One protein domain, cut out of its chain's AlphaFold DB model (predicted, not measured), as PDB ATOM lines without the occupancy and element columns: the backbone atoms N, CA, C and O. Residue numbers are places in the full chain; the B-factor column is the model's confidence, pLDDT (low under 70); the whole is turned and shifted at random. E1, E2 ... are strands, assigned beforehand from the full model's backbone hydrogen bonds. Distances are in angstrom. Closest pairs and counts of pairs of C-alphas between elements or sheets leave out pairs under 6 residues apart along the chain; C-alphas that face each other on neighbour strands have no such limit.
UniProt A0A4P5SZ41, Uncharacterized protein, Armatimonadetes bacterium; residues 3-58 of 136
ATOM      1  N   ILE A   3     139.107 172.163 114.308       88.38
ATOM      2  CA  ILE A   3     139.374 172.462 115.716       88.38
ATOM      3  C   ILE A   3     140.778 171.963 116.039       88.38
ATOM      4  O   ILE A   3     141.086 170.794 115.808       88.38
ATOM      5  N   GLY A   4     141.629 172.854 116.536       85.94
ATOM      6  CA  GLY A   4     142.960 172.535 117.034       85.94
ATOM      7  C   GLY A   4     143.072 172.823 118.528       85.94
ATOM      8  O   GLY A   4     142.202 173.445 119.124       85.94
ATOM      9  N   THR A   5     144.180 172.400 119.130       87.44
ATOM     10  CA  THR A   5     144.446 172.579 120.568       87.44
ATOM     11  C   THR A   5     144.695 174.031 120.974       87.44
ATOM     12  O   THR A   5     144.579 174.362 122.142       87.44
ATOM     13  N   MET A   6     145.095 174.882 120.027       87.56
ATOM     14  CA  MET A   6     145.481 176.280 120.271       87.56
ATOM     15  C   MET A   6     144.622 177.289 119.506       87.56
ATOM     16  O   MET A   6     144.642 178.485 119.801       87.56
ATOM     17  N   ALA A   7     143.931 176.826 118.468       87.56
ATOM     18  CA  ALA A   7     143.147 177.665 117.587       87.56
ATOM     19  C   ALA A   7     142.099 176.838 116.844       87.56
ATOM     20  O   ALA A   7     142.317 175.669 116.519       87.56
ATOM     21  N   THR A   8     140.999 177.493 116.499       89.62
ATOM     22  CA  THR A   8     139.934 176.959 115.659       89.62
ATOM     23  C   THR A   8     139.879 177.735 114.349       89.62
ATOM     24  O   THR A   8     139.882 178.965 114.333       89.62
ATOM     25  N   VAL A   9     139.801 177.017 113.230       88.88
ATOM     26  CA  VAL A   9     139.654 177.596 111.893       88.88
ATOM     27  C   VAL A   9     138.238 177.367 111.377       88.88
ATOM     28  O   VAL A   9     137.760 176.236 111.224       88.88
ATOM     29  N   LEU A  10     137.567 178.463 111.044       85.38
ATOM     30  CA  LEU A  10     136.298 178.460 110.338       85.38
ATOM     31  C   LEU A  10     136.542 178.795 108.870       85.38
ATOM     32  O   LEU A  10     136.881 179.926 108.541       85.38
ATOM     33  N   VAL A  11     136.326 177.821 107.989       83.62
ATOM     34  CA  VAL A  11     136.266 178.042 106.540       83.62
ATOM     35  C   VAL A  11     134.801 178.033 106.129       83.62
ATOM     36  O   VAL A  11     134.088 177.072 106.427       83.62
ATOM     37  N   ARG A  12     134.352 179.106 105.477       74.69
ATOM     38  CA  ARG A  12     132.991 179.246 104.960       74.69
ATOM     39  C   ARG A  12     133.016 179.990 103.632       74.69
ATOM     40  O   ARG A  12     133.499 181.118 103.557       74.69
ATOM     41  N   ASP A  13     132.440 179.366 102.612       72.19
ATOM     42  CA  ASP A  13     132.389 179.884 101.245       72.19
ATOM     43  C   ASP A  13     133.782 180.325 100.760       72.19
ATOM     44  O   ASP A  13     134.677 179.501 100.596       72.19
ATOM     45  N   GLN A  14     133.979 181.629 100.564       72.38
ATOM     46  CA  GLN A  14     135.225 182.233 100.085       72.38
ATOM     47  C   GLN A  14     136.087 182.845 101.204       72.38
ATOM     48  O   GLN A  14     137.055 183.548 100.915       72.38
ATOM     49  N   ARG A  15     135.729 182.648 102.481       76.06
ATOM     50  CA  ARG A  15     136.414 183.265 103.627       76.06
ATOM     51  C   ARG A  15     136.873 182.222 104.635       76.06
ATOM     52  O   ARG A  15     136.199 181.225 104.890       76.06
ATOM     53  N   GLY A  16     138.027 182.491 105.234       82.62
ATOM     54  CA  GLY A  16     138.548 181.749 106.369       82.62
ATOM     55  C   GLY A  16     138.827 182.691 107.532       82.62
ATOM     56  O   GLY A  16     139.416 183.754 107.332       82.62
ATOM     57  N   TRP A  17     138.444 182.288 108.737       86.69
ATOM     58  CA  TRP A  17     138.807 182.966 109.978       86.69
ATOM     59  C   TRP A  17     139.504 181.991 110.917       86.69
ATOM     60  O   TRP A  17     139.087 180.839 111.045       86.69
ATOM     61  N   MET A  18     140.545 182.467 111.587       88.00
ATOM     62  CA  MET A  18     141.199 181.769 112.681       88.00
ATOM     63  C   MET A  18     140.867 182.463 114.002       88.00
ATOM     64  O   MET A  18     141.035 183.676 114.152       88.00
ATOM     65  N   PHE A  19     140.419 181.662 114.958       88.00
ATOM     66  CA  PHE A  19     140.150 182.043 116.336       88.00
ATOM     67  C   PHE A  19     141.189 181.377 117.215       88.00
ATOM     68  O   PHE A  19     141.457 180.192 117.055       88.00
ATOM     69  N   LYS A  20     141.793 182.142 118.114       86.25
ATOM     70  CA  LYS A  20     142.820 181.645 119.018       86.25
ATOM     71  C   LYS A  20     142.215 181.447 120.402       86.25
ATOM     72  O   LYS A  20     141.422 182.285 120.829       86.25
ATOM     73  N   GLU A  21     142.593 180.368 121.074       84.81
ATOM     74  CA  GLU A  21     142.174 180.126 122.454       84.81
ATOM     75  C   GLU A  21     142.795 181.165 123.400       84.81
ATOM     76  O   GLU A  21     143.874 181.707 123.136       84.81
ATOM     77  N   VAL A  22     142.103 181.458 124.503       83.38
ATOM     78  CA  VAL A  22     142.498 182.510 125.461       83.38
ATOM     79  C   VAL A  22     143.855 182.210 126.118       83.38
ATOM     80  O   VAL A  22     144.574 183.131 126.498       83.38
ATOM     81  N   ASP A  23     144.219 180.934 126.223       85.12
ATOM     82  CA  ASP A  23     145.442 180.429 126.852       85.12
ATOM     83  C   ASP A  23     146.593 180.161 125.862       85.12
ATOM     84  O   ASP A  23     147.690 179.772 126.269       85.12
ATOM     85  N   SER A  24     146.385 180.383 124.562       86.94
ATOM     86  CA  SER A  24     147.391 180.056 123.552       86.94
ATOM     87  C   SER A  24     148.521 181.108 123.493       86.94
ATOM     88  O   SER A  24     148.256 182.313 123.403       86.94
ATOM     89  N   PRO A  25     149.803 180.684 123.477       85.50
ATOM     90  CA  PRO A  25     150.958 181.581 123.579       85.50
ATOM     91  C   PRO A  25     151.033 182.554 122.402       85.50
ATOM     92  O   PRO A  25     150.942 182.136 121.249       85.50
ATOM     93  N   LEU A  26     151.205 183.853 122.668       83.62
ATOM     94  CA  LEU A  26     151.350 184.898 121.642       83.62
ATOM     95  C   LEU A  26     152.594 184.651 120.779       83.62
ATOM     96  O   LEU A  26     153.707 184.579 121.295       83.62
ATOM     97  N   LEU A  27     152.399 184.538 119.465       82.19
ATOM     98  CA  LEU A  27     153.462 184.280 118.491       82.19
ATOM     99  C   LEU A  27     154.014 185.578 117.867       82.19
ATOM    100  O   LEU A  27     154.879 185.529 116.995       82.19
ATOM    101  N   GLY A  28     153.510 186.739 118.290       79.38
ATOM    102  CA  GLY A  28     153.980 188.076 117.925       79.38
ATOM    103  C   GLY A  28     153.486 188.585 116.569       79.38
ATOM    104  O   GLY A  28     153.442 189.792 116.355       79.38
ATOM    105  N   TRP A  29     153.063 187.708 115.659       80.25
ATOM    106  CA  TRP A  29     152.539 188.101 114.347       80.25
ATOM    107  C   TRP A  29     151.072 188.553 114.398       80.25
ATOM    108  O   TRP A  29     150.599 189.224 113.479       80.25
ATOM    109  N   GLU A  30     150.347 188.237 115.476       79.00
ATOM    110  CA  GLU A  30     148.911 188.510 115.610       79.00
ATOM    111  C   GLU A  30     148.576 190.010 115.593       79.00
ATOM    112  O   GLU A  30     147.453 190.390 115.260       79.00
ATOM    113  N   VAL A  31     149.541 190.873 115.925       79.31
ATOM    114  CA  VAL A  31     149.383 192.339 115.879       79.31
ATOM    115  C   VAL A  31     149.411 192.893 114.455       79.31
ATOM    116  O   VAL A  31     148.835 193.945 114.195       79.31
ATOM    117  N   PHE A  32     150.050 192.173 113.533       72.19
ATOM    118  CA  PHE A  32     150.143 192.535 112.117       72.19
ATOM    119  C   PHE A  32     149.085 191.831 111.269       72.19
ATOM    120  O   PHE A  32     148.917 192.137 110.088       72.19
ATOM    121  N   ALA A  33     148.371 190.873 111.858       78.12
ATOM    122  CA  ALA A  33     147.347 190.122 111.171       78.12
ATOM    123  C   ALA A  33     146.101 190.980 110.922       78.12
ATOM    124  O   ALA A  33     145.638 191.725 111.789       78.12
ATOM    125  N   ARG A  34     145.511 190.821 109.736       78.81
ATOM    126  CA  ARG A  34     144.217 191.419 109.413       78.81
ATOM    127  C   ARG A  34     143.135 190.791 110.294       78.81
ATOM    128  O   ARG A  34     142.975 189.571 110.305       78.81
ATOM    129  N   LYS A  35     142.373 191.629 110.994       83.50
ATOM    130  CA  LYS A  35     141.211 191.217 111.787       83.50
ATOM    131  C   LYS A  35     139.948 191.593 111.027       83.50
ATOM    132  O   LYS A  35     139.755 192.768 110.731       83.50
ATOM    133  N   ASP A  36     139.123 190.601 110.719       80.31
ATOM    134  CA  ASP A  36     137.846 190.802 110.039       80.31
ATOM    135  C   ASP A  36     136.699 190.373 110.948       80.31
ATOM    136  O   ASP A  36     136.774 189.351 111.640       80.31
ATOM    137  N   ASP A  37     135.607 191.129 110.893       79.00
ATOM    138  CA  ASP A  37     134.339 190.692 111.460       79.00
ATOM    139  C   ASP A  37     133.832 189.468 110.685       79.00
ATOM    140  O   ASP A  37     133.867 189.432 109.448       79.00
ATOM    141  N   TYR A  38     133.325 188.476 111.408       74.75
ATOM    142  CA  TYR A  38     132.625 187.343 110.823       74.75
ATOM    143  C   TYR A  38     131.146 187.383 111.208       74.75
ATOM    144  O   TYR A  38     130.759 187.752 112.321       74.75
ATOM    145  N   SER A  39     130.307 187.002 110.250       68.06
ATOM    146  CA  SER A  39     128.864 186.904 110.428       68.06
ATOM    147  C   SER A  39     128.418 185.455 110.316       68.06
ATOM    148  O   SER A  39     128.882 184.721 109.435       68.06
ATOM    149  N   ILE A  40     127.459 185.053 111.140       61.22
ATOM    150  CA  ILE A  40     126.756 183.786 110.954       61.22
ATOM    151  C   ILE A  40     125.492 184.094 110.148       61.22
ATOM    152  O   ILE A  40     124.568 184.721 110.643       61.22
ATOM    153  N   GLY A  41     125.478 183.690 108.875       60.12
ATOM    154  CA  GLY A  41     124.372 183.957 107.947       60.12
ATOM    155  C   GLY A  41     124.879 184.371 106.567       60.12
ATOM    156  O   GLY A  41     126.086 184.458 106.348       60.12
ATOM    157  N   SER A  42     123.970 184.590 105.616       53.66
ATOM    158  CA  SER A  42     124.327 185.119 104.295       53.66
ATOM    159  C   SER A  42     124.321 186.646 104.334       53.66
ATOM    160  O   SER A  42     123.254 187.259 104.395       53.66
ATOM    161  N   ILE A  43     125.501 187.273 104.256       53.50
ATOM    162  CA  ILE A  43     125.595 188.732 104.060       53.50
ATOM    163  C   ILE A  43     124.990 189.128 102.704       53.50
ATOM    164  O   ILE A  43     124.435 190.216 102.580       53.50
ATOM    165  N   ALA A  44     125.016 188.235 101.706       53.19
ATOM    166  CA  ALA A  44     124.456 188.505 100.380       53.19
ATOM    167  C   ALA A  44     122.940 188.783 100.407       53.19
ATOM    168  O   ALA A  44     122.445 189.492  99.538       53.19
ATOM    169  N   ASN A  45     122.228 188.290 101.428       48.06
ATOM    170  CA  ASN A  45     120.787 188.503 101.604       48.06
ATOM    171  C   ASN A  45     120.456 189.479 102.752       48.06
ATOM    172  O   ASN A  45     119.303 189.571 103.165       48.06
ATOM    173  N   GLY A  46     121.453 190.182 103.308       53.31
ATOM    174  CA  GLY A  46     121.246 191.151 104.394       53.31
ATOM    175  C   GLY A  46     120.799 190.544 105.731       53.31
ATOM    176  O   GLY A  46     120.317 191.268 106.591       53.31
ATOM    177  N   THR A  47     120.943 189.227 105.911       55.41
ATOM    178  CA  THR A  47     120.449 188.474 107.086       55.41
ATOM    179  C   THR A  47     121.579 187.950 107.980       55.41
ATOM    180  O   THR A  47     121.374 187.051 108.789       55.41
ATOM    181  N   GLY A  48     122.809 188.423 107.773       62.88
ATOM    182  CA  GLY A  48     123.970 187.996 108.549       62.88
ATOM    183  C   GLY A  48     124.196 188.901 109.751       62.88
ATOM    184  O   GLY A  48     124.636 190.036 109.574       62.88
ATOM    185  N   ASP A  49     123.977 188.382 110.956       63.38
ATOM    186  CA  ASP A  49     124.366 189.081 112.180       63.38
ATOM    187  C   ASP A  49     125.878 188.986 112.374       63.38
ATOM    188  O   ASP A  49     126.491 187.934 112.164       63.38
ATOM    189  N   LYS A  50     126.500 190.101 112.768       69.25
ATOM    190  CA  LYS A  50     127.906 190.119 113.180       69.25
ATOM    191  C   LYS A  50     128.028 189.386 114.513       69.25
ATOM    192  O   LYS A  50     127.436 189.815 115.498       69.25
ATOM    193  N   VAL A  51     128.804 188.306 114.543       72.94
ATOM    194  CA  VAL A  51     128.931 187.450 115.737       72.94
ATOM    195  C   VAL A  51     130.252 187.686 116.468       72.94
ATOM    196  O   VAL A  51     130.331 187.503 117.678       72.94
ATOM    197  N   GLY A  52     131.283 188.161 115.768       77.62
ATOM    198  CA  GLY A  52     132.534 188.569 116.397       77.62
ATOM    199  C   GLY A  52     133.618 188.902 115.384       77.62
ATOM    200  O   GLY A  52     133.348 189.065 114.195       77.62
ATOM    201  N   THR A  53     134.861 188.954 115.853       81.50
ATOM    202  CA  THR A  53     136.039 189.280 115.041       81.50
ATOM    203  C   THR A  53     137.042 188.131 115.105       81.50
ATOM    204  O   THR A  53     137.303 187.586 116.177       81.50
ATOM    205  N   GLY A  54     137.602 187.749 113.957       84.31
ATOM    206  CA  GLY A  54     138.619 186.701 113.840       84.31
ATOM    207  C   GLY A  54     139.809 187.157 113.000       84.31
ATOM    208  O   GLY A  54     139.742 188.165 112.294       84.31
ATOM    209  N   ILE A  55     140.911 186.410 113.062       87.12
ATOM    210  CA  ILE A  55     142.071 186.652 112.197       87.12
ATOM    211  C   ILE A  55     141.735 186.140 110.794       87.12
ATOM    212  O   ILE A  55     141.438 184.958 110.618       87.12
ATOM    213  N   ALA A  56     141.763 187.023 109.798       83.62
ATOM    214  CA  ALA A  56     141.402 186.691 108.427       83.62
ATOM    215  C   ALA A  56     142.499 185.858 107.752       83.62
ATOM    216  O   ALA A  56     143.664 186.261 107.690       83.62
ATOM    217  N   LEU A  57     142.113 184.711 107.200       80.88
ATOM    218  CA  LEU A  57     142.987 183.868 106.392       80.88
ATOM    219  C   LEU A  57     142.866 184.296 104.926       80.88
ATOM    220  O   LEU A  57     141.893 183.967 104.248       80.88
ATOM    221  N   VAL A  58     143.851 185.057 104.446       73.50
ATOM    222  CA  VAL A  58     143.890 185.559 103.065       73.50
ATOM    223  C   VAL A  58     144.683 184.595 102.183       73.50
ATOM    224  O   VAL A  58     145.866 184.343 102.424       73.50
TER     225      VAL A  58
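AT A GLANCE: This is residues 3 to 58 of the 136 residues of an uncharacterized protein of Armatimonadetes bacterium (UniProt A0A4P5SZ41). A single, strongly twisted antiparallel sheet of two hairpins, E1 with E2 and E3 with E4, is joined side by side where E4 bends and its last part pairs with E2. A long loop, residues 21 to 34, swings out at one end, and the tip of the second hairpin lies at the other. The printed part has 56 residues with no named helix and four strands, E1, E2, E3, E4 along the chain, in the sheet order E1, E2, E4, E3. The class is all strand, with 27 of 56 residues in named elements, under half. The whole is only just loose, close to compact, with a radius of gyration of the C-alphas of 12.3 A, and elongated, spanning 38 by 22 by 17 A.

HOW THE PARTS SIT: In the sheet, inner strand E4, residues 49 to 57, bends by 73 degrees at residue 52. Its pairing is staggered: residues 49 to 55 pair with edge strand E3, residues 35 to 40, and residues 55 to 57 with inner strand E2, residues 15 to 20. E4 and E3 are antiparallel at 136 degrees, with N 38 and O 52 within hydrogen-bond range at 2.8 A. E2 and E4 are antiparallel, with N 18 and O 55 at 2.8 A. Edge strand E1, residues 7 to 12, is antiparallel to E2 at 164 degrees, with N 10 and O 17 at 2.8 A. E1 and E3 are apart.

IN THESE COORDINATES: E4 is 20.2 A from first to last C-alpha, E2 16.7 A, E1 and E3 16.3 A each. C-alpha 7 opens E1 at (143.147, 177.665, 117.587), and C-alpha 57 ends E4 at (142.987, 183.868, 106.392).

THE WHOLE: The C-alphas of Pro 25 and Asn 45 are the two farthest apart, 38.0 A. The printed part has no cut. The link E1 to E2 is tight, E3 to E4 short, E2 to E3 long. Mean pLDDT of the printed part is 77.0; residues 39 to 50 are under 70.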